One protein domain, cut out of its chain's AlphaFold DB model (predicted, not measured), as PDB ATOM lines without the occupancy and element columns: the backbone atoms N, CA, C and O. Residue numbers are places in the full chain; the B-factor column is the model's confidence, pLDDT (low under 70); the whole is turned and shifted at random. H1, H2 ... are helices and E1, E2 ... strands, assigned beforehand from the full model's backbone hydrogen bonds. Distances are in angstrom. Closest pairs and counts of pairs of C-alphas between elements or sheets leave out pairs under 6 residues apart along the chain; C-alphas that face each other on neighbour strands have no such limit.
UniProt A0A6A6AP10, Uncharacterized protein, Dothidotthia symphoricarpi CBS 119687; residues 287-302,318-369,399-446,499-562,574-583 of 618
ATOM      1  N   GLY A 287      49.384   9.256  19.983       90.75
ATOM      2  CA  GLY A 287      48.935   8.781  18.674       90.75
ATOM      3  C   GLY A 287      48.545   9.934  17.756       90.75
ATOM      4  O   GLY A 287      49.017   9.985  16.625       90.75
ATOM      5  N   LEU A 288      47.781  10.905  18.265       92.25
ATOM      6  CA  LEU A 288      47.419  12.114  17.513       92.25
ATOM      7  C   LEU A 288      48.653  12.948  17.139       92.25
ATOM      8  O   LEU A 288      48.788  13.385  16.002       92.25
ATOM      9  N   GLN A 289      49.612  13.102  18.054       91.81
ATOM     10  CA  GLN A 289      50.882  13.772  17.762       91.81
ATOM     11  C   GLN A 289      51.671  13.037  16.670       91.81
ATOM     12  O   GLN A 289      52.182  13.670  15.746       91.81
ATOM     13  N   ARG A 290      51.726  11.699  16.712       91.94
ATOM     14  CA  ARG A 290      52.337  10.899  15.637       91.94
ATOM     15  C   ARG A 290      51.599  11.054  14.312       91.94
ATOM     16  O   ARG A 290      52.264  11.143  13.287       91.94
ATOM     17  N   LEU A 291      50.270  11.155  14.323       92.19
ATOM     18  CA  LEU A 291      49.480  11.428  13.123       92.19
ATOM     19  C   LEU A 291      49.902  12.751  12.472       92.19
ATOM     20  O   LEU A 291      50.162  12.767  11.274       92.19
ATOM     21  N   THR A 292      50.087  13.823  13.251       90.94
ATOM     22  CA  THR A 292      50.564  15.118  12.715       90.94
ATOM     23  C   THR A 292      51.994  15.078  12.157       90.94
ATOM     24  O   THR A 292      52.379  15.945  11.380       90.94
ATOM     25  N   ALA A 293      52.793  14.083  12.551       90.81
ATOM     26  CA  ALA A 293      54.147  13.852  12.045       90.81
ATOM     27  C   ALA A 293      54.200  12.807  10.914       90.81
ATOM     28  O   ALA A 293      55.272  12.539  10.375       90.81
ATOM     29  N   SER A 294      53.070  12.188  10.580       91.06
ATOM     30  CA  SER A 294      52.973  11.119   9.588       91.06
ATOM     31  C   SER A 294      52.733  11.679   8.177       91.06
ATOM     32  O   SER A 294      52.262  12.811   8.042       91.06
ATOM     33  N   PRO A 295      52.977  10.897   7.107       89.00
ATOM     34  CA  PRO A 295      52.668  11.322   5.738       89.00
ATOM     35  C   PRO A 295      51.170  11.585   5.508       89.00
ATOM     36  O   PRO A 295      50.827  12.340   4.603       89.00
ATOM     37  N   LEU A 296      50.286  11.030   6.349       90.00
ATOM     38  CA  LEU A 296      48.844  11.308   6.336       90.00
ATOM     39  C   LEU A 296      48.539  12.799   6.538       90.00
ATOM     40  O   LEU A 296      47.581  13.320   5.980       90.00
ATOM     41  N   ALA A 297      49.363  13.509   7.316       91.06
ATOM     42  CA  ALA A 297      49.159  14.929   7.595       91.06
ATOM     43  C   ALA A 297      49.256  15.805   6.333       91.06
ATOM     44  O   ALA A 297      48.653  16.876   6.286       91.06
ATOM     45  N   ALA A 298      49.988  15.350   5.311       90.75
ATOM     46  CA  ALA A 298      50.190  16.103   4.079       90.75
ATOM     47  C   ALA A 298      48.978  16.049   3.136       90.75
ATOM     48  O   ALA A 298      48.758  16.997   2.388       90.75
ATOM     49  N   SER A 299      48.193  14.970   3.144       92.56
ATOM     50  CA  SER A 299      47.023  14.785   2.268       92.56
ATOM     51  C   SER A 299      45.702  15.208   2.911       92.56
ATOM     52  O   SER A 299      44.730  15.457   2.197       92.56
ATOM     53  N   LEU A 300      45.668  15.315   4.240       94.19
ATOM     54  CA  LEU A 300      44.445  15.546   4.991       94.19
ATOM     55  C   LEU A 300      43.879  16.958   4.766       94.19
ATOM     56  O   LEU A 300      44.502  17.965   5.101       94.19
ATOM     57  N   GLU A 301      42.657  17.024   4.237       94.75
ATOM     58  CA  GLU A 301      41.903  18.258   3.997       94.75
ATOM     59  C   GLU A 301      40.867  18.538   5.098       94.75
ATOM     60  O   GLU A 301      40.516  19.695   5.344       94.75
ATOM     61  N   SER A 302      40.371  17.498   5.770       94.00
ATOM     62  CA  SER A 302      39.327  17.579   6.795       94.00
ATOM     63  C   SER A 302      39.652  16.668   7.977       94.00
ATOM     64  O   SER A 302      39.844  15.465   7.800       94.00
ATOM     65  N   ASN A 318      49.905  21.188  17.684       91.81
ATOM     66  CA  ASN A 318      50.529  20.334  16.670       91.81
ATOM     67  C   ASN A 318      49.586  20.045  15.491       91.81
ATOM     68  O   ASN A 318      50.042  19.957  14.351       91.81
ATOM     69  N   ILE A 319      48.282  19.912  15.753       92.81
ATOM     70  CA  ILE A 319      47.259  19.753  14.710       92.81
ATOM     71  C   ILE A 319      47.074  21.070  13.942       92.81
ATOM     72  O   ILE A 319      47.094  21.078  12.712       92.81
ATOM     73  N   LEU A 320      46.946  22.186  14.661       93.00
ATOM     74  CA  LEU A 320      46.890  23.548  14.130       93.00
ATOM     75  C   LEU A 320      48.305  24.100  13.924       93.00
ATOM     76  O   LEU A 320      48.679  25.111  14.518       93.00
ATOM     77  N   SER A 321      49.081  23.400  13.097       90.50
ATOM     78  CA  SER A 321      50.429  23.797  12.698       90.50
ATOM     79  C   SER A 321      50.584  23.783  11.177       90.50
ATOM     80  O   SER A 321      49.745  23.262  10.439       90.50
ATOM     81  N   SER A 322      51.721  24.283  10.689       88.44
ATOM     82  CA  SER A 322      52.102  24.215   9.271       88.44
ATOM     83  C   SER A 322      52.298  22.789   8.738       88.44
ATOM     84  O   SER A 322      52.411  22.613   7.527       88.44
ATOM     85  N   ARG A 323      52.323  21.766   9.608       88.44
ATOM     86  CA  ARG A 323      52.465  20.355   9.206       88.44
ATOM     87  C   ARG A 323      51.247  19.846   8.444       88.44
ATOM     88  O   ARG A 323      51.392  19.043   7.531       88.44
ATOM     89  N   LEU A 324      50.061  20.336   8.800       91.44
ATOM     90  CA  LEU A 324      48.807  20.009   8.130       91.44
ATOM     91  C   LEU A 324      48.506  21.073   7.065       91.44
ATOM     92  O   LEU A 324      47.528  21.813   7.144       91.44
ATOM     93  N   ALA A 325      49.389  21.165   6.068       89.25
ATOM     94  CA  ALA A 325      49.400  22.249   5.083       89.25
ATOM     95  C   ALA A 325      48.178  22.283   4.147       89.25
ATOM     96  O   ALA A 325      47.919  23.313   3.531       89.25
ATOM     97  N   ASN A 326      47.440  21.175   4.026       93.62
ATOM     98  CA  ASN A 326      46.242  21.070   3.188       93.62
ATOM     99  C   ASN A 326      44.935  21.068   3.991       93.62
ATOM    100  O   ASN A 326      43.859  21.015   3.394       93.62
ATOM    101  N   LEU A 327      45.004  21.174   5.323       95.56
ATOM    102  CA  LEU A 327      43.830  21.120   6.186       95.56
ATOM    103  C   LEU A 327      42.963  22.358   5.960       95.56
ATOM    104  O   LEU A 327      43.374  23.474   6.263       95.56
ATOM    105  N   LYS A 328      41.762  22.157   5.421       94.62
ATOM    106  CA  LYS A 328      40.758  23.193   5.146       94.62
ATOM    107  C   LYS A 328      39.672  23.219   6.216       94.62
ATOM    108  O   LYS A 328      39.165  24.298   6.523       94.62
ATOM    109  N   TYR A 329      39.311  22.059   6.762       94.06
ATOM    110  CA  TYR A 329      38.289  21.926   7.797       94.06
ATOM    111  C   TYR A 329      38.848  21.264   9.051       94.06
ATOM    112  O   TYR A 329      39.400  20.168   8.983       94.06
ATOM    113  N   PHE A 330      38.663  21.915  10.195       95.06
ATOM    114  CA  PHE A 330      39.014  21.358  11.494       95.06
ATOM    115  C   PHE A 330      37.824  21.444  12.446       95.06
ATOM    116  O   PHE A 330      37.257  22.522  12.626       95.06
ATOM    117  N   ALA A 331      37.467  20.326  13.074       92.69
ATOM    118  CA  ALA A 331      36.456  20.280  14.120       92.69
ATOM    119  C   ALA A 331      37.028  19.677  15.403       92.69
ATOM    120  O   ALA A 331      37.538  18.556  15.392       92.69
ATOM    121  N   LEU A 332      36.894  20.409  16.506       93.00
ATOM    122  CA  LEU A 332      37.157  19.929  17.855       93.00
ATOM    123  C   LEU A 332      35.873  20.043  18.668       93.00
ATOM    124  O   LEU A 332      35.404  21.149  18.943       93.00
ATOM    125  N   VAL A 333      35.330  18.898  19.067       90.31
ATOM    126  CA  VAL A 333      34.148  18.811  19.924       90.31
ATOM    127  C   VAL A 333      34.485  17.932  21.109       90.31
ATOM    128  O   VAL A 333      34.745  16.749  20.944       90.31
ATOM    129  N   GLN A 334      34.504  18.481  22.318       88.06
ATOM    130  CA  GLN A 334      34.722  17.673  23.516       88.06
ATOM    131  C   GLN A 334      34.095  18.300  24.753       88.06
ATOM    132  O   GLN A 334      33.829  19.500  24.812       88.06
ATOM    133  N   HIS A 335      33.870  17.479  25.778       84.38
ATOM    134  CA  HIS A 335      33.295  17.966  27.020       84.38
ATOM    135  C   HIS A 335      34.270  18.899  27.758       84.38
ATOM    136  O   HIS A 335      33.986  20.081  27.928       84.38
ATOM    137  N   ARG A 336      35.446  18.393  28.149       85.56
ATOM    138  CA  ARG A 336      36.413  19.111  28.994       85.56
ATOM    139  C   ARG A 336      37.346  20.020  28.194       85.56
ATOM    140  O   ARG A 336      37.854  19.628  27.147       85.56
ATOM    141  N   ALA A 337      37.628  21.213  28.718       85.38
ATOM    142  CA  ALA A 337      38.642  22.098  28.150       85.38
ATOM    143  C   ALA A 337      40.065  21.502  28.282       85.38
ATOM    144  O   ALA A 337      40.416  21.019  29.364       85.38
ATOM    145  N   PRO A 338      40.891  21.568  27.225       87.19
ATOM    146  CA  PRO A 338      42.293  21.179  27.292       87.19
ATOM    147  C   PRO A 338      43.080  22.203  28.121       87.19
ATOM    148  O   PRO A 338      42.838  23.410  28.046       87.19
ATOM    149  N   GLY A 339      44.012  21.707  28.928       85.19
ATOM    150  CA  GLY A 339      44.874  22.494  29.797       85.19
ATOM    151  C   GLY A 339      46.311  22.577  29.288       85.19
ATOM    152  O   GLY A 339      46.733  21.868  28.370       85.19
ATOM    153  N   LEU A 340      47.073  23.458  29.927       81.62
ATOM    154  CA  LEU A 340      48.522  23.519  29.794       81.62
ATOM    155  C   LEU A 340      49.146  22.747  30.958       81.62
ATOM    156  O   LEU A 340      48.689  22.871  32.097       81.62
ATOM    157  N   SER A 341      50.186  21.953  30.703       74.12
ATOM    158  CA  SER A 341      51.000  21.436  31.803       74.12
ATOM    159  C   SER A 341      51.725  22.608  32.469       74.12
ATOM    160  O   SER A 341      52.172  23.528  31.790       74.12
ATOM    161  N   SER A 342      51.853  22.582  33.798       60.62
ATOM    162  CA  SER A 342      52.309  23.718  34.626       60.62
ATOM    163  C   SER A 342      53.692  24.311  34.275       60.62
ATOM    164  O   SER A 342      54.081  25.306  34.877       60.62
ATOM    165  N   TRP A 343      54.434  23.707  33.342       60.81
ATOM    166  CA  TRP A 343      55.803  24.064  32.953       60.81
ATOM    167  C   TRP A 343      55.985  24.226  31.434       60.81
ATOM    168  O   TRP A 343      57.100  24.472  30.979       60.81
ATOM    169  N   ALA A 344      54.932  24.046  30.629       70.25
ATOM    170  CA  ALA A 344      55.013  24.222  29.181       70.25
ATOM    171  C   ALA A 344      54.821  25.696  28.799       70.25
ATOM    172  O   ALA A 344      54.015  26.401  29.404       70.25
ATOM    173  N   SER A 345      55.541  26.153  27.772       78.81
ATOM    174  CA  SER A 345      55.277  27.449  27.144       78.81
ATOM    175  C   SER A 345      53.885  27.458  26.514       78.81
ATOM    176  O   SER A 345      53.388  26.416  26.075       78.81
ATOM    177  N   LEU A 346      53.261  28.636  26.445       82.12
ATOM    178  CA  LEU A 346      52.004  28.804  25.718       82.12
ATOM    179  C   LEU A 346      52.225  28.410  24.249       82.12
ATOM    180  O   LEU A 346      53.156  28.927  23.633       82.12
ATOM    181  N   PRO A 347      51.444  27.461  23.710       85.44
ATOM    182  CA  PRO A 347      51.604  27.053  22.331       85.44
ATOM    183  C   PRO A 347      50.854  28.010  21.404       85.44
ATOM    184  O   PRO A 347      49.722  28.400  21.693       85.44
ATOM    185  N   ASP A 348      51.463  28.321  20.264       86.75
ATOM    186  CA  ASP A 348      50.834  29.139  19.233       86.75
ATOM    187  C   ASP A 348      49.983  28.265  18.312       86.75
ATOM    188  O   ASP A 348      50.411  27.193  17.871       86.75
ATOM    189  N   PHE A 349      48.771  28.722  17.997       94.06
ATOM    190  CA  PHE A 349      47.952  28.094  16.968       94.06
ATOM    191  C   PHE A 349      48.186  28.807  15.640       94.06
ATOM    192  O   PHE A 349      47.969  30.009  15.529       94.06
ATOM    193  N   TYR A 350      48.609  28.065  14.619       94.56
ATOM    194  CA  TYR A 350      48.903  28.633  13.307       94.56
ATOM    195  C   TYR A 350      48.540  27.657  12.195       94.56
ATOM    196  O   TYR A 350      49.048  26.539  12.136       94.56
ATOM    197  N   SER A 351      47.719  28.093  11.243       94.81
ATOM    198  CA  SER A 351      47.469  27.296  10.045       94.81
ATOM    199  C   SER A 351      47.285  28.171   8.809       94.81
ATOM    200  O   SER A 351      46.390  29.020   8.782       94.81
ATOM    201  N   PRO A 352      48.065  27.936   7.737       92.69
ATOM    202  CA  PRO A 352      47.951  28.721   6.514       92.69
ATOM    203  C   PRO A 352      46.716  28.353   5.678       92.69
ATOM    204  O   PRO A 352      46.257  29.174   4.883       92.69
ATOM    205  N   SER A 353      46.174  27.142   5.828       94.75
ATOM    206  CA  SER A 353      45.185  26.557   4.913       94.75
ATOM    207  C   SER A 353      43.773  26.458   5.479       94.75
ATOM    208  O   SER A 353      42.826  26.385   4.695       94.75
ATOM    209  N   VAL A 354      43.610  26.463   6.807       96.38
ATOM    210  CA  VAL A 354      42.306  26.236   7.448       96.38
ATOM    211  C   VAL A 354      41.320  27.334   7.053       96.38
ATOM    212  O   VAL A 354      41.563  28.523   7.251       96.38
ATOM    213  N   GLN A 355      40.188  26.917   6.486       95.25
ATOM    214  CA  GLN A 355      39.120  27.784   5.987       95.25
ATOM    215  C   GLN A 355      37.900  27.784   6.904       95.25
ATOM    216  O   GLN A 355      37.215  28.808   7.004       95.25
ATOM    217  N   ARG A 356      37.619  26.650   7.557       94.69
ATOM    218  CA  ARG A 356      36.502  26.501   8.492       94.69
ATOM    219  C   ARG A 356      36.933  25.777   9.768       94.69
ATOM    220  O   ARG A 356      37.533  24.707   9.694       94.69
ATOM    221  N   ILE A 357      36.585  26.360  10.915       94.75
ATOM    222  CA  ILE A 357      36.816  25.784  12.247       94.75
ATOM    223  C   ILE A 357      35.473  25.568  12.948       94.75
ATOM    224  O   ILE A 357      34.681  26.505  13.049       94.75
ATOM    225  N   HIS A 358      35.236  24.365  13.468       92.38
ATOM    226  CA  HIS A 358      34.203  24.092  14.473       92.38
ATOM    227  C   HIS A 358      34.889  23.874  15.816       92.38
ATOM    228  O   HIS A 358      35.715  22.977  15.960       92.38
ATOM    229  N   TRP A 359      34.538  24.688  16.805       92.12
ATOM    230  CA  TRP A 359      35.130  24.639  18.134       92.12
ATOM    231  C   TRP A 359      34.047  24.564  19.211       92.12
ATOM    232  O   TRP A 359      33.346  25.539  19.477       92.12
ATOM    233  N   GLU A 360      33.899  23.399  19.837       88.19
ATOM    234  CA  GLU A 360      32.903  23.146  20.877       88.19
ATOM    235  C   GLU A 360      33.567  22.544  22.120       88.19
ATOM    236  O   GLU A 360      34.097  21.433  22.096       88.19
ATOM    237  N   ILE A 361      33.514  23.285  23.230       87.00
ATOM    238  CA  ILE A 361      33.987  22.831  24.540       87.00
ATOM    239  C   ILE A 361      32.846  22.980  25.545       87.00
ATOM    240  O   ILE A 361      32.483  24.099  25.919       87.00
ATOM    241  N   ARG A 362      32.275  21.856  25.991       78.81
ATOM    242  CA  ARG A 362      31.005  21.869  26.739       78.81
ATOM    243  C   ARG A 362      31.121  22.306  28.196       78.81
ATOM    244  O   ARG A 362      30.179  22.906  28.696       78.81
ATOM    245  N   THR A 363      32.260  22.109  28.866       71.75
ATOM    246  CA  THR A 363      32.453  22.529  30.273       71.75
ATOM    247  C   THR A 363      32.314  24.033  30.495       71.75
ATOM    248  O   THR A 363      32.251  24.474  31.635       71.75
ATOM    249  N   GLN A 364      32.305  24.835  29.430       62.25
ATOM    250  CA  GLN A 364      32.102  26.278  29.535       62.25
ATOM    251  C   GLN A 364      30.613  26.668  29.552       62.25
ATOM    252  O   GLN A 364      30.304  27.796  29.925       62.25
ATOM    253  N   ALA A 365      29.686  25.754  29.229       60.50
ATOM    254  CA  ALA A 365      28.248  26.019  29.164       60.50
ATOM    255  C   ALA A 365      27.660  26.524  30.500       60.50
ATOM    256  O   ALA A 365      27.296  25.742  31.372       60.50
ATOM    257  N   GLY A 366      27.547  27.849  30.656       58.09
ATOM    258  CA  GLY A 366      26.823  28.505  31.758       58.09
ATOM    259  C   GLY A 366      25.295  28.461  31.583       58.09
ATOM    260  O   GLY A 366      24.849  27.989  30.540       58.09
ATOM    261  N   PRO A 367      24.485  28.953  32.549       58.22
ATOM    262  CA  PRO A 367      23.007  28.965  32.521       58.22
ATOM    263  C   PRO A 367      22.413  29.777  31.347       58.22
ATOM    264  O   PRO A 367      23.147  30.411  30.593       58.22
ATOM    265  N   LEU A 368      21.098  29.659  31.097       55.03
ATOM    266  CA  LEU A 368      20.476  30.229  29.890       55.03
ATOM    267  C   LEU A 368      20.629  31.761  29.899       55.03
ATOM    268  O   LEU A 368      20.291  32.382  30.908       55.03
ATOM    269  N   PRO A 369      21.113  32.385  28.809       57.03
ATOM    270  CA  PRO A 369      21.211  33.835  28.746       57.03
ATOM    271  C   PRO A 369      19.806  34.449  28.719       57.03
ATOM    272  O   PRO A 369      18.974  34.088  27.886       57.03
ATOM    273  N   SER A 399      35.819  32.443  29.188       81.06
ATOM    274  CA  SER A 399      36.278  31.564  28.107       81.06
ATOM    275  C   SER A 399      37.522  30.784  28.546       81.06
ATOM    276  O   SER A 399      38.416  31.336  29.189       81.06
ATOM    277  N   CYS A 400      37.615  29.495  28.209       85.50
ATOM    278  CA  CYS A 400      38.791  28.710  28.594       85.50
ATOM    279  C   CYS A 400      40.062  29.190  27.877       85.50
ATOM    280  O   CYS A 400      39.992  29.776  26.796       85.50
ATOM    281  N   LEU A 401      41.229  28.833  28.429       87.75
ATOM    282  CA  LEU A 401      42.537  29.160  27.854       87.75
ATOM    283  C   LEU A 401      42.651  28.768  26.373       87.75
ATOM    284  O   LEU A 401      43.167  29.541  25.578       87.75
ATOM    285  N   ALA A 402      42.128  27.601  25.992       89.75
ATOM    286  CA  ALA A 402      42.157  27.115  24.615       89.75
ATOM    287  C   ALA A 402      41.412  28.051  23.643       89.75
ATOM    288  O   ALA A 402      41.922  28.385  22.577       89.75
ATOM    289  N   THR A 403      40.214  28.501  24.031       91.31
ATOM    290  CA  THR A 403      39.399  29.438  23.245       91.31
ATOM    291  C   THR A 403      40.054  30.819  23.194       91.31
ATOM    292  O   THR A 403      40.061  31.452  22.143       91.31
ATOM    293  N   SER A 404      40.643  31.271  24.304       90.56
ATOM    294  CA  SER A 404      41.367  32.544  24.358       90.56
ATOM    295  C   SER A 404      42.604  32.536  23.459       90.56
ATOM    296  O   SER A 404      42.804  33.488  22.716       90.56
ATOM    297  N   LEU A 405      43.386  31.450  23.452       91.94
ATOM    298  CA  LEU A 405      44.524  31.288  22.539       91.94
ATOM    299  C   LEU A 405      44.077  31.296  21.077       91.94
ATOM    300  O   LEU A 405      44.669  32.000  20.269       91.94
ATOM    301  N   LEU A 406      42.992  30.587  20.744       93.88
ATOM    302  CA  LEU A 406      42.413  30.634  19.400       93.88
ATOM    303  C   LEU A 406      42.017  32.063  18.998       93.88
ATOM    304  O   LEU A 406      42.283  32.466  17.868       93.88
ATOM    305  N   ALA A 407      41.415  32.832  19.908       93.81
ATOM    306  CA  ALA A 407      41.044  34.222  19.654       93.81
ATOM    307  C   ALA A 407      42.277  35.104  19.406       93.81
ATOM    308  O   ALA A 407      42.318  35.810  18.400       93.81
ATOM    309  N   THR A 408      43.299  35.006  20.262       93.94
ATOM    310  CA  THR A 408      44.565  35.735  20.098       93.94
ATOM    311  C   THR A 408      45.240  35.381  18.774       93.94
ATOM    312  O   THR A 408      45.562  36.266  17.993       93.94
ATOM    313  N   SER A 409      45.349  34.095  18.435       94.38
ATOM    314  CA  SER A 409      45.945  33.661  17.167       94.38
ATOM    315  C   SER A 409      45.167  34.148  15.935       94.38
ATOM    316  O   SER A 409      45.767  34.483  14.915       94.38
ATOM    317  N   ILE A 410      43.831  34.226  15.998       94.69
ATOM    318  CA  ILE A 410      43.025  34.826  14.920       94.69
ATOM    319  C   ILE A 410      43.299  36.330  14.812       94.69
ATOM    320  O   ILE A 410      43.449  36.838  13.700       94.69
ATOM    321  N   GLN A 411      43.378  37.030  15.946       93.50
ATOM    322  CA  GLN A 411      43.678  38.460  16.001       93.50
ATOM    323  C   GLN A 411      45.072  38.779  15.436       93.50
ATOM    324  O   GLN A 411      45.213  39.742  14.686       93.50
ATOM    325  N   ASP A 412      46.059  37.928  15.717       94.25
ATOM    326  CA  ASP A 412      47.443  38.062  15.247       94.25
ATOM    327  C   ASP A 412      47.634  37.625  13.780       94.25
ATOM    328  O   ASP A 412      48.740  37.665  13.241       94.25
ATOM    329  N   GLY A 413      46.563  37.203  13.097       92.12
ATOM    330  CA  GLY A 413      46.609  36.824  11.684       92.12
ATOM    331  C   GLY A 413      47.207  35.439  11.413       92.12
ATOM    332  O   GLY A 413      47.552  35.140  10.270       92.12
ATOM    333  N   ALA A 414      47.276  34.562  12.418       94.06
ATOM    334  CA  ALA A 414      47.830  33.209  12.298       94.06
ATOM    335  C   ALA A 414      46.984  32.252  11.425       94.06
ATOM    336  O   ALA A 414      47.412  31.138  11.116       94.06
ATOM    337  N   PHE A 415      45.788  32.687  11.009       95.81
ATOM    338  CA  PHE A 415      44.861  31.942  10.152       95.81
ATOM    339  C   PHE A 415      44.445  32.745   8.903       95.81
ATOM    340  O   PHE A 415      43.286  33.154   8.774       95.81
ATOM    341  N   PRO A 416      45.351  32.974   7.935       94.38
ATOM    342  CA  PRO A 416      45.088  33.844   6.779       94.38
ATOM    343  C   PRO A 416      43.959  33.338   5.858       94.38
ATOM    344  O   PRO A 416      43.257  34.121   5.199       94.38
ATOM    345  N   SER A 417      43.745  32.022   5.807       95.62
ATOM    346  CA  SER A 417      42.719  31.391   4.966       95.62
ATOM    347  C   SER A 417      41.360  31.232   5.644       95.62
ATOM    348  O   SER A 417      40.411  30.838   4.967       95.62
ATOM    349  N   LEU A 418      41.214  31.595   6.923       96.56
ATOM    350  CA  LEU A 418      39.969  31.402   7.665       96.56
ATOM    351  C   LEU A 418      38.838  32.251   7.070       96.56
ATOM    352  O   LEU A 418      39.007  33.439   6.775       96.56
ATOM    353  N   ARG A 419      37.681  31.623   6.837       94.94
ATOM    354  CA  ARG A 419      36.483  32.251   6.249       94.94
ATOM    355  C   ARG A 419      35.224  32.000   7.061       94.94
ATOM    356  O   ARG A 419      34.343  32.853   7.050       94.94
ATOM    357  N   SER A 420      35.124  30.865   7.748       93.62
ATOM    358  CA  SER A 420      33.993  30.553   8.624       93.62
ATOM    359  C   SER A 420      34.486  29.993   9.951       93.62
ATOM    360  O   SER A 420      35.426  29.202   9.984       93.62
ATOM    361  N   ILE A 421      33.846  30.384  11.044       94.06
ATOM    362  CA  ILE A 421      34.086  29.789  12.353       94.06
ATOM    363  C   ILE A 421      32.757  29.540  13.057       94.06
ATOM    364  O   ILE A 421      31.896  30.419  13.121       94.06
ATOM    365  N   ARG A 422      32.595  28.329  13.585       90.56
ATOM    366  CA  ARG A 422      31.463  27.934  14.414       90.56
ATOM    367  C   ARG A 422      31.958  27.701  15.828       90.56
ATOM    368  O   ARG A 422      32.753  26.794  16.062       90.56
ATOM    369  N   ILE A 423      31.432  28.484  16.762       89.75
ATOM    370  CA  ILE A 423      31.682  28.306  18.193       89.75
ATOM    371  C   ILE A 423      30.340  28.355  18.911       89.75
ATOM    372  O   ILE A 423      29.874  29.448  19.234       89.75
ATOM    373  N   PRO A 424      29.695  27.196  19.147       83.88
ATOM    374  CA  PRO A 424      28.399  27.144  19.817       83.88
ATOM    375  C   PRO A 424      28.434  27.802  21.198       83.88
ATOM    376  O   PRO A 424      27.497  28.478  21.614       83.88
ATOM    377  N   HIS A 425      29.552  27.647  21.903       83.38
ATOM    378  CA  HIS A 425      29.721  28.191  23.234       83.38
ATOM    379  C   HIS A 425      30.844  29.236  23.283       83.38
ATOM    380  O   HIS A 425      32.006  28.908  23.506       83.38
ATOM    381  N   ASP A 426      30.473  30.499  23.063       86.31
ATOM    382  CA  ASP A 426      31.344  31.679  23.158       86.31
ATOM    383  C   ASP A 426      30.785  32.618  24.243       86.31
ATOM    384  O   ASP A 426      29.991  33.510  23.924       86.31
ATOM    385  N   PRO A 427      31.069  32.380  25.538       76.62
ATOM    386  CA  PRO A 427      30.350  33.026  26.635       76.62
ATOM    387  C   PRO A 427      30.646  34.519  26.754       76.62
ATOM    388  O   PRO A 427      29.805  35.244  27.255       76.62
ATOM    389  N   GLN A 428      31.781  34.988  26.232       80.12
ATOM    390  CA  GLN A 428      32.169  36.403  26.233       80.12
ATOM    391  C   GLN A 428      32.103  37.043  24.839       80.12
ATOM    392  O   GLN A 428      32.390  38.227  24.687       80.12
ATOM    393  N   GLY A 429      31.734  36.279  23.805       86.25
ATOM    394  CA  GLY A 429      31.733  36.772  22.431       86.25
ATOM    395  C   GLY A 429      33.132  37.090  21.897       86.25
ATOM    396  O   GLY A 429      33.230  37.924  20.999       86.25
ATOM    397  N   LEU A 430      34.199  36.490  22.450       90.75
ATOM    398  CA  LEU A 430      35.588  36.805  22.080       90.75
ATOM    399  C   LEU A 430      35.813  36.565  20.592       90.75
ATOM    400  O   LEU A 430      36.390  37.393  19.895       90.75
ATOM    401  N   ILE A 431      35.311  35.438  20.095       93.00
ATOM    402  CA  ILE A 431      35.494  35.046  18.702       93.00
ATOM    403  C   ILE A 431      34.451  35.739  17.831       93.00
ATOM    404  O   ILE A 431      34.778  36.206  16.739       93.00
ATOM    405  N   GLN A 432      33.214  35.886  18.318       93.25
ATOM    406  CA  GLN A 432      32.191  36.676  17.627       93.25
ATOM    407  C   GLN A 432      32.668  38.114  17.347       93.25
ATOM    408  O   GLN A 432      32.406  38.637  16.263       93.25
ATOM    409  N   ALA A 433      33.398  38.735  18.277       91.62
ATOM    410  CA  ALA A 433      33.951  40.081  18.130       91.62
ATOM    411  C   ALA A 433      35.050  40.191  17.055       91.62
ATOM    412  O   ALA A 433      35.247  41.270  16.498       91.62
ATOM    413  N   LEU A 434      35.724  39.088  16.712       94.00
ATOM    414  CA  LEU A 434      36.727  39.029  15.637       94.00
ATOM    415  C   LEU A 434      36.109  38.752  14.255       94.00
ATOM    416  O   LEU A 434      36.763  38.915  13.221       94.00
ATOM    417  N   CYS A 435      34.846  38.330  14.210       95.00
ATOM    418  CA  CYS A 435      34.133  38.001  12.978       95.00
ATOM    419  C   CYS A 435      33.457  39.227  12.347       95.00
ATOM    420  O   CYS A 435      33.334  40.286  12.959       95.00
ATOM    421  N   LYS A 436      32.960  39.068  11.118       93.44
ATOM    422  CA  LYS A 436      32.077  40.042  10.470       93.44
ATOM    423  C   LYS A 436      30.849  40.325  11.344       93.44
ATOM    424  O   LYS A 436      30.219  39.366  11.803       93.44
ATOM    425  N   PRO A 437      30.454  41.599  11.516       90.44
ATOM    426  CA  PRO A 437      29.257  41.943  12.265       90.44
ATOM    427  C   PRO A 437      28.002  41.301  11.678       90.44
ATOM    428  O   PRO A 437      27.768  41.335  10.469       90.44
ATOM    429  N   LEU A 438      27.169  40.741  12.554       88.81
ATOM    430  CA  LEU A 438      25.884  40.150  12.195       88.81
ATOM    431  C   LEU A 438      24.741  41.085  12.596       88.81
ATOM    432  O   LEU A 438      24.691  41.584  13.721       88.81
ATOM    433  N   ALA A 439      23.776  41.279  11.694       85.12
ATOM    434  CA  ALA A 439      22.548  42.009  12.013       85.12
ATOM    435  C   ALA A 439      21.639  41.207  12.960       85.12
ATOM    436  O   ALA A 439      20.987  41.770  13.840       85.12
ATOM    437  N   THR A 440      21.597  39.887  12.795       86.25
ATOM    438  CA  THR A 440      20.938  38.971  13.721       86.25
ATOM    439  C   THR A 440      21.648  37.625  13.702       86.25
ATOM    440  O   THR A 440      22.161  37.203  12.667       86.25
ATOM    441  N   ALA A 441      21.689  36.976  14.861       85.25
ATOM    442  CA  ALA A 441      22.146  35.601  15.010       85.25
ATOM    443  C   ALA A 441      20.992  34.584  14.914       85.25
ATOM    444  O   ALA A 441      21.256  33.386  14.845       85.25
ATOM    445  N   LEU A 442      19.734  35.043  14.917       83.19
ATOM    446  CA  LEU A 442      18.547  34.189  14.883       83.19
ATOM    447  C   LEU A 442      18.210  33.746  13.457       83.19
ATOM    448  O   LEU A 442      18.379  34.492  12.490       83.19
ATOM    449  N   LEU A 443      17.689  32.530  13.334       79.12
ATOM    450  CA  LEU A 443      17.100  32.005  12.107       79.12
ATOM    451  C   LEU A 443      15.593  32.317  12.055       79.12
ATOM    452  O   LEU A 443      14.971  32.506  13.101       79.12
ATOM    453  N   PRO A 444      14.962  32.317  10.864       72.56
ATOM    454  CA  PRO A 444      13.514  32.526  10.744       72.56
ATOM    455  C   PRO A 444      12.676  31.563  11.603       72.56
ATOM    456  O   PRO A 444      11.659  31.959  12.161       72.56
ATOM    457  N   THR A 445      13.141  30.321  11.761       66.69
ATOM    458  CA  THR A 445      12.534  29.292  12.623       66.69
ATOM    459  C   THR A 445      12.587  29.641  14.110       66.69
ATOM    460  O   THR A 445      11.698  29.263  14.867       66.69
ATOM    461  N   ASP A 446      13.602  30.389  14.543       67.81
ATOM    462  CA  ASP A 446      13.717  30.829  15.934       67.81
ATOM    463  C   ASP A 446      12.723  31.955  16.219       67.81
ATOM    464  O   ASP A 446      12.108  31.998  17.280       67.81
ATOM    465  N   LEU A 499      23.870  22.338  25.525       63.69
ATOM    466  CA  LEU A 499      24.262  23.300  24.490       63.69
ATOM    467  C   LEU A 499      23.461  23.066  23.207       63.69
ATOM    468  O   LEU A 499      23.889  22.340  22.313       63.69
ATOM    469  N   THR A 500      22.306  23.717  23.083       69.19
ATOM    470  CA  THR A 500      21.490  23.623  21.864       69.19
ATOM    471  C   THR A 500      21.862  24.695  20.828       69.19
ATOM    472  O   THR A 500      22.350  25.782  21.187       69.19
ATOM    473  N   PRO A 501      21.587  24.454  19.529       73.81
ATOM    474  CA  PRO A 501      21.757  25.472  18.500       73.81
ATOM    475  C   PRO A 501      20.997  26.767  18.758       73.81
ATOM    476  O   PRO A 501      21.549  27.859  18.605       73.81
ATOM    477  N   MET A 502      19.763  26.647  19.242       74.88
ATOM    478  CA  MET A 502      18.928  27.781  19.625       74.88
ATOM    479  C   MET A 502      19.560  28.602  20.750       74.88
ATOM    480  O   MET A 502      19.684  29.819  20.640       74.88
ATOM    481  N   ARG A 503      20.031  27.943  21.814       78.56
ATOM    482  CA  ARG A 503      20.681  28.612  22.948       78.56
ATOM    483  C   ARG A 503      21.899  29.425  22.521       78.56
ATOM    484  O   ARG A 503      22.084  30.550  22.974       78.56
ATOM    485  N   SER A 504      22.709  28.860  21.635       80.69
ATOM    486  CA  SER A 504      23.924  29.500  21.125       80.69
ATOM    487  C   SER A 504      23.590  30.735  20.280       80.69
ATOM    488  O   SER A 504      24.206  31.790  20.438       80.69
ATOM    489  N   ARG A 505      22.549  30.638  19.440       85.69
ATOM    490  CA  ARG A 505      22.016  31.774  18.674       85.69
ATOM    491  C   ARG A 505      21.430  32.859  19.566       85.69
ATOM    492  O   ARG A 505      21.694  34.033  19.321       85.69
ATOM    493  N   LEU A 506      20.703  32.486  20.618       84.25
ATOM    494  CA  LEU A 506      20.181  33.429  21.608       84.25
ATOM    495  C   LEU A 506      21.309  34.168  22.330       84.25
ATOM    496  O   LEU A 506      21.268  35.391  22.390       84.25
ATOM    497  N   ALA A 507      22.348  33.467  22.793       83.81
ATOM    498  CA  ALA A 507      23.515  34.090  23.426       83.81
ATOM    499  C   ALA A 507      24.188  35.118  22.497       83.81
ATOM    500  O   ALA A 507      24.432  36.265  22.879       83.81
ATOM    501  N   ALA A 508      24.424  34.732  21.240       87.19
ATOM    502  CA  ALA A 508      24.998  35.617  20.233       87.19
ATOM    503  C   ALA A 508      24.085  36.810  19.906       87.19
ATOM    504  O   ALA A 508      24.577  37.926  19.719       87.19
ATOM    505  N   GLN A 509      22.765  36.600  19.875       88.62
ATOM    506  CA  GLN A 509      21.776  37.655  19.672       88.62
ATOM    507  C   GLN A 509      21.737  38.631  20.853       88.62
ATOM    508  O   GLN A 509      21.705  39.839  20.621       88.62
ATOM    509  N   CYS A 510      21.789  38.143  22.098       85.12
ATOM    510  CA  CYS A 510      21.868  38.983  23.294       85.12
ATOM    511  C   CYS A 510      23.071  39.927  23.218       85.12
ATOM    512  O   CYS A 510      22.923  41.123  23.453       85.12
ATOM    513  N   ARG A 511      24.241  39.425  22.802       87.44
ATOM    514  CA  ARG A 511      25.444  40.253  22.626       87.44
ATOM    515  C   ARG A 511      25.293  41.300  21.525       87.44
ATOM    516  O   ARG A 511      25.691  42.444  21.725       87.44
ATOM    517  N   ILE A 512      24.670  40.951  20.395       87.81
ATOM    518  CA  ILE A 512      24.355  41.918  19.327       87.81
ATOM    519  C   ILE A 512      23.446  43.036  19.861       87.81
ATOM    520  O   ILE A 512      23.689  44.210  19.583       87.81
ATOM    521  N   LEU A 513      22.410  42.699  20.635       87.38
ATOM    522  CA  LEU A 513      21.497  43.686  21.221       87.38
ATOM    523  C   LEU A 513      22.181  44.547  22.290       87.38
ATOM    524  O   LEU A 513      22.010  45.763  22.290       87.38
ATOM    525  N   ALA A 514      22.999  43.945  23.156       84.69
ATOM    526  CA  ALA A 514      23.777  44.669  24.155       84.69
ATOM    527  C   ALA A 514      24.750  45.664  23.503       84.69
ATOM    528  O   ALA A 514      24.837  46.810  23.938       84.69
ATOM    529  N   ALA A 515      25.415  45.267  22.413       84.94
ATOM    530  CA  ALA A 515      26.298  46.151  21.655       84.94
ATOM    531  C   ALA A 515      25.550  47.351  21.051       84.94
ATOM    532  O   ALA A 515      26.087  48.455  21.044       84.94
ATOM    533  N   ARG A 516      24.297  47.176  20.611       82.88
ATOM    534  CA  ARG A 516      23.472  48.272  20.065       82.88
ATOM    535  C   ARG A 516      23.089  49.322  21.097       82.88
ATOM    536  O   ARG A 516      22.940  50.486  20.737       82.88
ATOM    537  N   ASN A 517      22.939  48.920  22.357       78.06
ATOM    538  CA  ASN A 517      22.644  49.842  23.454       78.06
ATOM    539  C   ASN A 517      23.849  50.723  23.813       78.06
ATOM    540  O   ASN A 517      23.672  51.769  24.433       78.06
ATOM    541  N   ASN A 518      25.055  50.328  23.398       75.88
ATOM    542  CA  ASN A 518      26.262  51.114  23.589       75.88
ATOM    543  C   ASN A 518      26.525  51.963  22.334       75.88
ATOM    544  O   ASN A 518      26.766  51.411  21.262       75.88
ATOM    545  N   PRO A 519      26.480  53.298  22.423       67.25
ATOM    546  CA  PRO A 519      26.739  54.162  21.278       67.25
ATOM    547  C   PRO A 519      28.196  54.040  20.806       67.25
ATOM    548  O   PRO A 519      29.105  54.319  21.583       67.25
ATOM    549  N   SER A 520      28.434  53.656  19.544       66.31
ATOM    550  CA  SER A 520      29.803  53.545  19.000       66.31
ATOM    551  C   SER A 520      30.145  54.598  17.947       66.31
ATOM    552  O   SER A 520      31.312  54.942  17.794       66.31
ATOM    553  N   THR A 521      29.154  55.119  17.214       68.62
ATOM    554  CA  THR A 521      29.386  56.034  16.085       68.62
ATOM    555  C   THR A 521      28.435  57.220  16.163       68.62
ATOM    556  O   THR A 521      27.223  57.038  16.225       68.62
ATOM    557  N   ALA A 522      28.962  58.444  16.129       73.31
ATOM    558  CA  ALA A 522      28.155  59.660  16.053       73.31
ATOM    559  C   ALA A 522      28.174  60.210  14.623       73.31
ATOM    560  O   ALA A 522      29.228  60.553  14.092       73.31
ATOM    561  N   VAL A 523      27.003  60.297  13.996       79.88
ATOM    562  CA  VAL A 523      26.815  60.955  12.702       79.88
ATOM    563  C   VAL A 523      26.508  62.421  12.969       79.88
ATOM    564  O   VAL A 523      25.397  62.766  13.380       79.88
ATOM    565  N   ARG A 524      27.509  63.274  12.732       87.12
ATOM    566  CA  ARG A 524      27.403  64.730  12.860       87.12
ATOM    567  C   ARG A 524      27.353  65.386  11.487       87.12
ATOM    568  O   ARG A 524      28.287  65.234  10.705       87.12
ATOM    569  N   ILE A 525      26.278  66.113  11.197       87.69
ATOM    570  CA  ILE A 525      26.100  66.850   9.938       87.69
ATOM    571  C   ILE A 525      26.164  68.340  10.247       87.69
ATOM    572  O   ILE A 525      25.399  68.829  11.081       87.69
ATOM    573  N   TYR A 526      27.054  69.052   9.562       91.38
ATOM    574  CA  TYR A 526      27.229  70.497   9.686       91.38
ATOM    575  C   TYR A 526      26.677  71.207   8.446       91.38
ATOM    576  O   TYR A 526      26.796  70.718   7.324       91.38
ATOM    577  N   ASP A 527      26.060  72.362   8.659       88.31
ATOM    578  CA  ASP A 527      25.671  73.309   7.612       88.31
ATOM    579  C   ASP A 527      26.934  73.908   6.946       88.31
ATOM    580  O   ASP A 527      27.945  74.048   7.637       88.31
ATOM    581  N   PRO A 528      26.916  74.341   5.669       85.31
ATOM    582  CA  PRO A 528      27.981  75.152   5.060       85.31
ATOM    583  C   PRO A 528      28.447  76.381   5.868       85.31
ATOM    584  O   PRO A 528      29.543  76.878   5.630       85.31
ATOM    585  N   LYS A 529      27.666  76.863   6.845       87.88
ATOM    586  CA  LYS A 529      28.090  77.904   7.810       87.88
ATOM    587  C   LYS A 529      28.833  77.372   9.052       87.88
ATOM    588  O   LYS A 529      29.107  78.147   9.960       87.88
ATOM    589  N   GLY A 530      29.114  76.070   9.130       82.50
ATOM    590  CA  GLY A 530      29.800  75.413  10.253       82.50
ATOM    591  C   GLY A 530      28.908  75.025  11.440       82.50
ATOM    592  O   GLY A 530      29.397  74.472  12.420       82.50
ATOM    593  N   ASN A 531      27.596  75.269  11.370       84.88
ATOM    594  CA  ASN A 531      26.670  74.968  12.466       84.88
ATOM    595  C   ASN A 531      26.226  73.499  12.440       84.88
ATOM    596  O   ASN A 531      25.793  73.003  11.401       84.88
ATOM    597  N   LEU A 532      26.275  72.817  13.587       86.06
ATOM    598  CA  LEU A 532      25.800  71.439  13.739       86.06
ATOM    599  C   LEU A 532      24.276  71.373  13.534       86.06
ATOM    600  O   LEU A 532      23.517  72.040  14.233       86.06
ATOM    601  N   ARG A 533      23.826  70.571  12.566       84.62
ATOM    602  CA  ARG A 533      22.408  70.390  12.213       84.62
ATOM    603  C   ARG A 533      21.838  69.075  12.714       84.62
ATOM    604  O   ARG A 533      20.672  69.023  13.087       84.62
ATOM    605  N   ILE A 534      22.641  68.017  12.695       84.19
ATOM    606  CA  ILE A 534      22.232  66.680  13.128       84.19
ATOM    607  C   ILE A 534      23.384  66.098  13.932       84.19
ATOM    608  O   ILE A 534      24.502  66.056  13.431       84.19
ATOM    609  N   ASP A 535      23.101  65.649  15.150       79.62
ATOM    610  CA  ASP A 535      23.993  64.812  15.952       79.62
ATOM    611  C   ASP A 535      23.223  63.544  16.302       79.62
ATOM    612  O   ASP A 535      22.402  63.522  17.221       79.62
ATOM    613  N   LYS A 536      23.380  62.512  15.469       78.12
ATOM    614  CA  LYS A 536      22.680  61.244  15.647       78.12
ATOM    615  C   LYS A 536      23.677  60.167  16.003       78.12
ATOM    616  O   LYS A 536      24.542  59.808  15.207       78.12
ATOM    617  N   VAL A 537      23.505  59.609  17.187       69.62
ATOM    618  CA  VAL A 537      24.323  58.499  17.646       69.62
ATOM    619  C   VAL A 537      23.721  57.194  17.135       69.62
ATOM    620  O   VAL A 537      22.554  56.888  17.379       69.62
ATOM    621  N   VAL A 538      24.510  56.450  16.370       72.06
ATOM    622  CA  VAL A 538      24.178  55.117  15.872       72.06
ATOM    623  C   VAL A 538      24.689  54.103  16.896       72.06
ATOM    624  O   VAL A 538      25.834  54.179  17.351       72.06
ATOM    625  N   GLY A 539      23.806  53.181  17.290       68.75
ATOM    626  CA  GLY A 539      24.133  52.103  18.220       68.75
ATOM    627  C   GLY A 539      25.295  51.246  17.720       68.75
ATOM    628  O   GLY A 539      25.524  51.132  16.515       68.75
ATOM    629  N   GLY A 540      26.034  50.655  18.653       80.06
ATOM    630  CA  GLY A 540      27.198  49.839  18.355       80.06
ATOM    631  C   GLY A 540      26.885  48.515  17.667       80.06
ATOM    632  O   GLY A 540      25.740  48.074  17.547       80.06
ATOM    633  N   TYR A 541      27.951  47.864  17.213       85.06
ATOM    634  CA  TYR A 541      27.931  46.518  16.654       85.06
ATOM    635  C   TYR A 541      28.992  45.663  17.349       85.06
ATOM    636  O   TYR A 541      29.967  46.181  17.891       85.06
ATOM    637  N   ILE A 542      28.794  44.347  17.331       86.69
ATOM    638  CA  ILE A 542      29.810  43.366  17.721       86.69
ATOM    639  C   ILE A 542      30.426  42.779  16.452       86.69
ATOM    640  O   ILE A 542      29.694  42.464  15.512       86.69
ATOM    641  N   GLY A 543      31.750  42.653  16.419       87.50
ATOM    642  CA  GLY A 543      32.495  42.185  15.250       87.50
ATOM    643  C   GLY A 543      33.474  43.230  14.708       87.50
ATOM    644  O   GLY A 543      33.504  44.371  15.161       87.50
ATOM    645  N   CYS A 544      34.228  42.852  13.678       87.31
ATOM    646  CA  CYS A 544      35.146  43.716  12.943       87.31
ATOM    647  C   CYS A 544      34.702  43.835  11.475       87.31
ATOM    648  O   CYS A 544      34.569  42.829  10.777       87.31
ATOM    649  N   LEU A 545      34.465  45.065  10.997       86.88
ATOM    650  CA  LEU A 545      33.958  45.332   9.638       86.88
ATOM    651  C   LEU A 545      34.915  44.853   8.536       86.88
ATOM    652  O   LEU A 545      34.465  44.433   7.473       86.88
ATOM    653  N   GLU A 546      36.220  44.879   8.804       89.50
ATOM    654  CA  GLU A 546      37.263  44.438   7.872       89.50
ATOM    655  C   GLU A 546      37.481  42.918   7.896       89.50
ATOM    656  O   GLU A 546      38.123  42.359   7.000       89.50
ATOM    657  N   SER A 547      36.934  42.227   8.904       91.00
ATOM    658  CA  SER A 547      37.087  40.785   9.046       91.00
ATOM    659  C   SER A 547      36.522  40.060   7.830       91.00
ATOM    660  O   SER A 547      35.461  40.392   7.305       91.00
ATOM    661  N   LYS A 548      37.218  39.018   7.372       92.31
ATOM    662  CA  LYS A 548      36.736  38.123   6.305       92.31
ATOM    663  C   LYS A 548      36.011  36.893   6.860       92.31
ATOM    664  O   LYS A 548      35.513  36.093   6.070       92.31
ATOM    665  N   ILE A 549      35.931  36.768   8.185       95.00
ATOM    666  CA  ILE A 549      35.466  35.573   8.887       95.00
ATOM    667  C   ILE A 549      33.976  35.706   9.200       95.00
ATOM    668  O   ILE A 549      33.538  36.694   9.783       95.00
ATOM    669  N   VAL A 550      33.182  34.713   8.816       93.94
ATOM    670  CA  VAL A 550      31.756  34.625   9.137       93.94
ATOM    671  C   VAL A 550      31.574  33.808  10.414       93.94
ATOM    672  O   VAL A 550      32.105  32.706  10.522       93.94
ATOM    673  N   TYR A 551      30.800  34.340  11.361       92.50
ATOM    674  CA  TYR A 551      30.392  33.613  12.562       92.50
ATOM    675  C   TYR A 551      29.176  32.733  12.238       92.50
ATOM    676  O   TYR A 551      28.076  33.235  11.993       92.50
ATOM    677  N   GLU A 552      29.383  31.420  12.162       87.50
ATOM    678  CA  GLU A 552      28.382  30.448  11.722       87.50
ATOM    679  C   GLU A 552      27.672  29.806  12.923       87.50
ATOM    680  O   GLU A 552      28.294  29.170  13.766       87.50
ATOM    681  N   LEU A 553      26.346  29.964  12.990       79.56
ATOM    682  CA  LEU A 553      25.492  29.440  14.073       79.56
ATOM    683  C   LEU A 553      24.349  28.550  13.560       79.56
ATOM    684  O   LEU A 553      23.356  28.301  14.251       79.56
ATOM    685  N   LYS A 554      24.480  28.080  12.319       71.75
ATOM    686  CA  LYS A 554      23.620  27.035  11.767       71.75
ATOM    687  C   LYS A 554      24.213  25.672  12.139       71.75
ATOM    688  O   LYS A 554      25.443  25.560  12.077       71.75
ATOM    689  N   PRO A 555      23.393  24.673  12.522       62.78
ATOM    690  CA  PRO A 555      23.865  23.289  12.568       62.78
ATOM    691  C   PRO A 555      24.451  22.911  11.200       62.78
ATOM    692  O   PRO A 555      24.071  23.524  10.191       62.78
ATOM    693  N   ASP A 556      25.390  21.960  11.150       49.22
ATOM    694  CA  ASP A 556      25.831  21.444   9.852       49.22
ATOM    695  C   ASP A 556      24.628  20.937   9.047       49.22
ATOM    696  O   ASP A 556      23.573  20.593   9.588       49.22
ATOM    697  N   ARG A 557      24.737  21.071   7.722       40.97
ATOM    698  CA  ARG A 557      23.616  20.944   6.784       40.97
ATOM    699  C   ARG A 557      22.954  19.569   6.932       40.97
ATOM    700  O   ARG A 557      23.436  18.626   6.327       40.97
ATOM    701  N   GLY A 558      21.831  19.484   7.646       42.69
ATOM    702  CA  GLY A 558      21.077  18.227   7.737       42.69
ATOM    703  C   GLY A 558      20.112  18.054   8.909       42.69
ATOM    704  O   GLY A 558      19.393  17.068   8.918       42.69
ATOM    705  N   CYS A 559      20.022  18.975   9.876       31.59
ATOM    706  CA  CYS A 559      19.230  18.700  11.080       31.59
ATOM    707  C   CYS A 559      18.176  19.768  11.412       31.59
ATOM    708  O   CYS A 559      18.488  20.845  11.926       31.59
ATOM    709  N   THR A 560      16.909  19.413  11.167       26.52
ATOM    710  CA  THR A 560      15.760  19.846  11.981       26.52
ATOM    711  C   THR A 560      15.234  18.582  12.662       26.52
ATOM    712  O   THR A 560      14.326  17.934  12.150       26.52
ATOM    713  N   ILE A 561      15.871  18.146  13.751       31.62
ATOM    714  CA  ILE A 561      15.324  17.066  14.579       31.62
ATOM    715  C   ILE A 561      14.245  17.684  15.480       31.62
ATOM    716  O   ILE A 561      14.544  18.336  16.475       31.62
ATOM    717  N   GLU A 562      12.984  17.515  15.079       26.00
ATOM    718  CA  GLU A 562      11.811  17.568  15.957       26.00
ATOM    719  C   GLU A 562      11.566  16.131  16.461       26.00
ATOM    720  O   GLU A 562      10.690  15.433  15.955       26.00
ATOM    721  N   TYR A 574      24.631  18.137  19.020       50.75
ATOM    722  CA  TYR A 574      23.532  18.682  18.201       50.75
ATOM    723  C   TYR A 574      24.000  19.497  16.978       50.75
ATOM    724  O   TYR A 574      23.177  19.999  16.210       50.75
ATOM    725  N   TRP A 575      25.311  19.689  16.822       53.84
ATOM    726  CA  TRP A 575      25.924  20.475  15.758       53.84
ATOM    727  C   TRP A 575      26.638  19.633  14.703       53.84
ATOM    728  O   TRP A 575      26.816  20.135  13.596       53.84
ATOM    729  N   ILE A 576      27.020  18.396  15.045       51.75
ATOM    730  CA  ILE A 576      27.632  17.405  14.155       51.75
ATOM    731  C   ILE A 576      26.781  16.139  14.247       51.75
ATOM    732  O   ILE A 576      26.866  15.410  15.227       51.75
ATOM    733  N   THR A 577      25.946  15.873  13.243       40.56
ATOM    734  CA  THR A 577      24.940  14.794  13.301       40.56
ATOM    735  C   THR A 577      25.411  13.452  12.727       40.56
ATOM    736  O   THR A 577      24.591  12.617  12.358       40.56
ATOM    737  N   GLY A 578      26.724  13.216  12.667       49.09
ATOM    738  CA  GLY A 578      27.297  11.958  12.176       49.09
ATOM    739  C   GLY A 578      27.212  11.775  10.651       49.09
ATOM    740  O   GLY A 578      26.848  12.694   9.928       49.09
ATOM    741  N   VAL A 579      27.639  10.593  10.186       41.03
ATOM    742  CA  VAL A 579      27.657   9.988   8.822       41.03
ATOM    743  C   VAL A 579      27.461  10.899   7.592       41.03
ATOM    744  O   VAL A 579      28.331  10.917   6.720       41.03
ATOM    745  N   GLU A 580      26.359  11.647   7.497       43.47
ATOM    746  CA  GLU A 580      26.073  12.622   6.422       43.47
ATOM    747  C   GLU A 580      27.173  13.692   6.287       43.47
ATOM    748  O   GLU A 580      27.451  14.230   5.214       43.47
ATOM    749  N   ASP A 581      27.859  13.947   7.395       39.91
ATOM    750  CA  ASP A 581      28.906  14.943   7.531       39.91
ATOM    751  C   ASP A 581      30.260  14.483   6.936       39.91
ATOM    752  O   ASP A 581      31.186  15.288   6.792       39.91
ATOM    753  N   VAL A 582      30.394  13.190   6.608       42.56
ATOM    754  CA  VAL A 582      31.585  12.559   6.000       42.56
ATOM    755  C   VAL A 582      31.389  12.349   4.498       42.56
ATOM    756  O   VAL A 582      32.342  12.512   3.740       42.56
ATOM    757  N   THR A 583      30.162  12.055   4.057       38.25
ATOM    758  CA  THR A 583      29.830  11.848   2.636       38.25
ATOM    759  C   THR A 583      29.682  13.160   1.858       38.25
ATOM    760  O   THR A 583      29.624  13.145   0.630       38.25
TER     761      THR A 583
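AT A GLANCE: This is residues 287 to 302, 318 to 369, 399 to 446, 499 to 562 and 574 to 583 of the 618 residues of an uncharacterized protein of Dothidotthia symphoricarpi CBS 119687 (UniProt A0A6A6AP10). A loop-rich body with little regular structure holds the parallel sheet E1 E2 E3; hairpin E4 and E5 makes an arm beyond H4. Five named helices and five strands, mixed, hold 73 of the 190 printed residues. The whole is only just loose, close to compact: radius of gyration of the C-alphas 19.8 A, spans 72 by 41 by 36 A.

HOW THE PARTS SIT: E1, residues 329 to 334, E2, 356 to 361, and E3, 420 to 422, are parallel; N 332 and O 358 are 2.9 A apart. H3, 401 to 411, only grazes the sheet. Hairpin E4, 519 to 526, and E5, 532 to 539, has N 523 and O 536 2.8 A apart.

IN THESE COORDINATES: H1, 287 to 292, begins at C-alpha (48.935, 8.781, 18.674). H2 spans 296 to 299. H4, 501 to 517, measures 24.9 A. H5, 580 to 583, ends at (29.830, 11.848, 2.636). In H1, H3, H4 every O i to N i+4 pair is within hydrogen-bond range.

THE WHOLE: Four cuts leave gaps up to 15.5 A; pLDDT is low at 574 to 583.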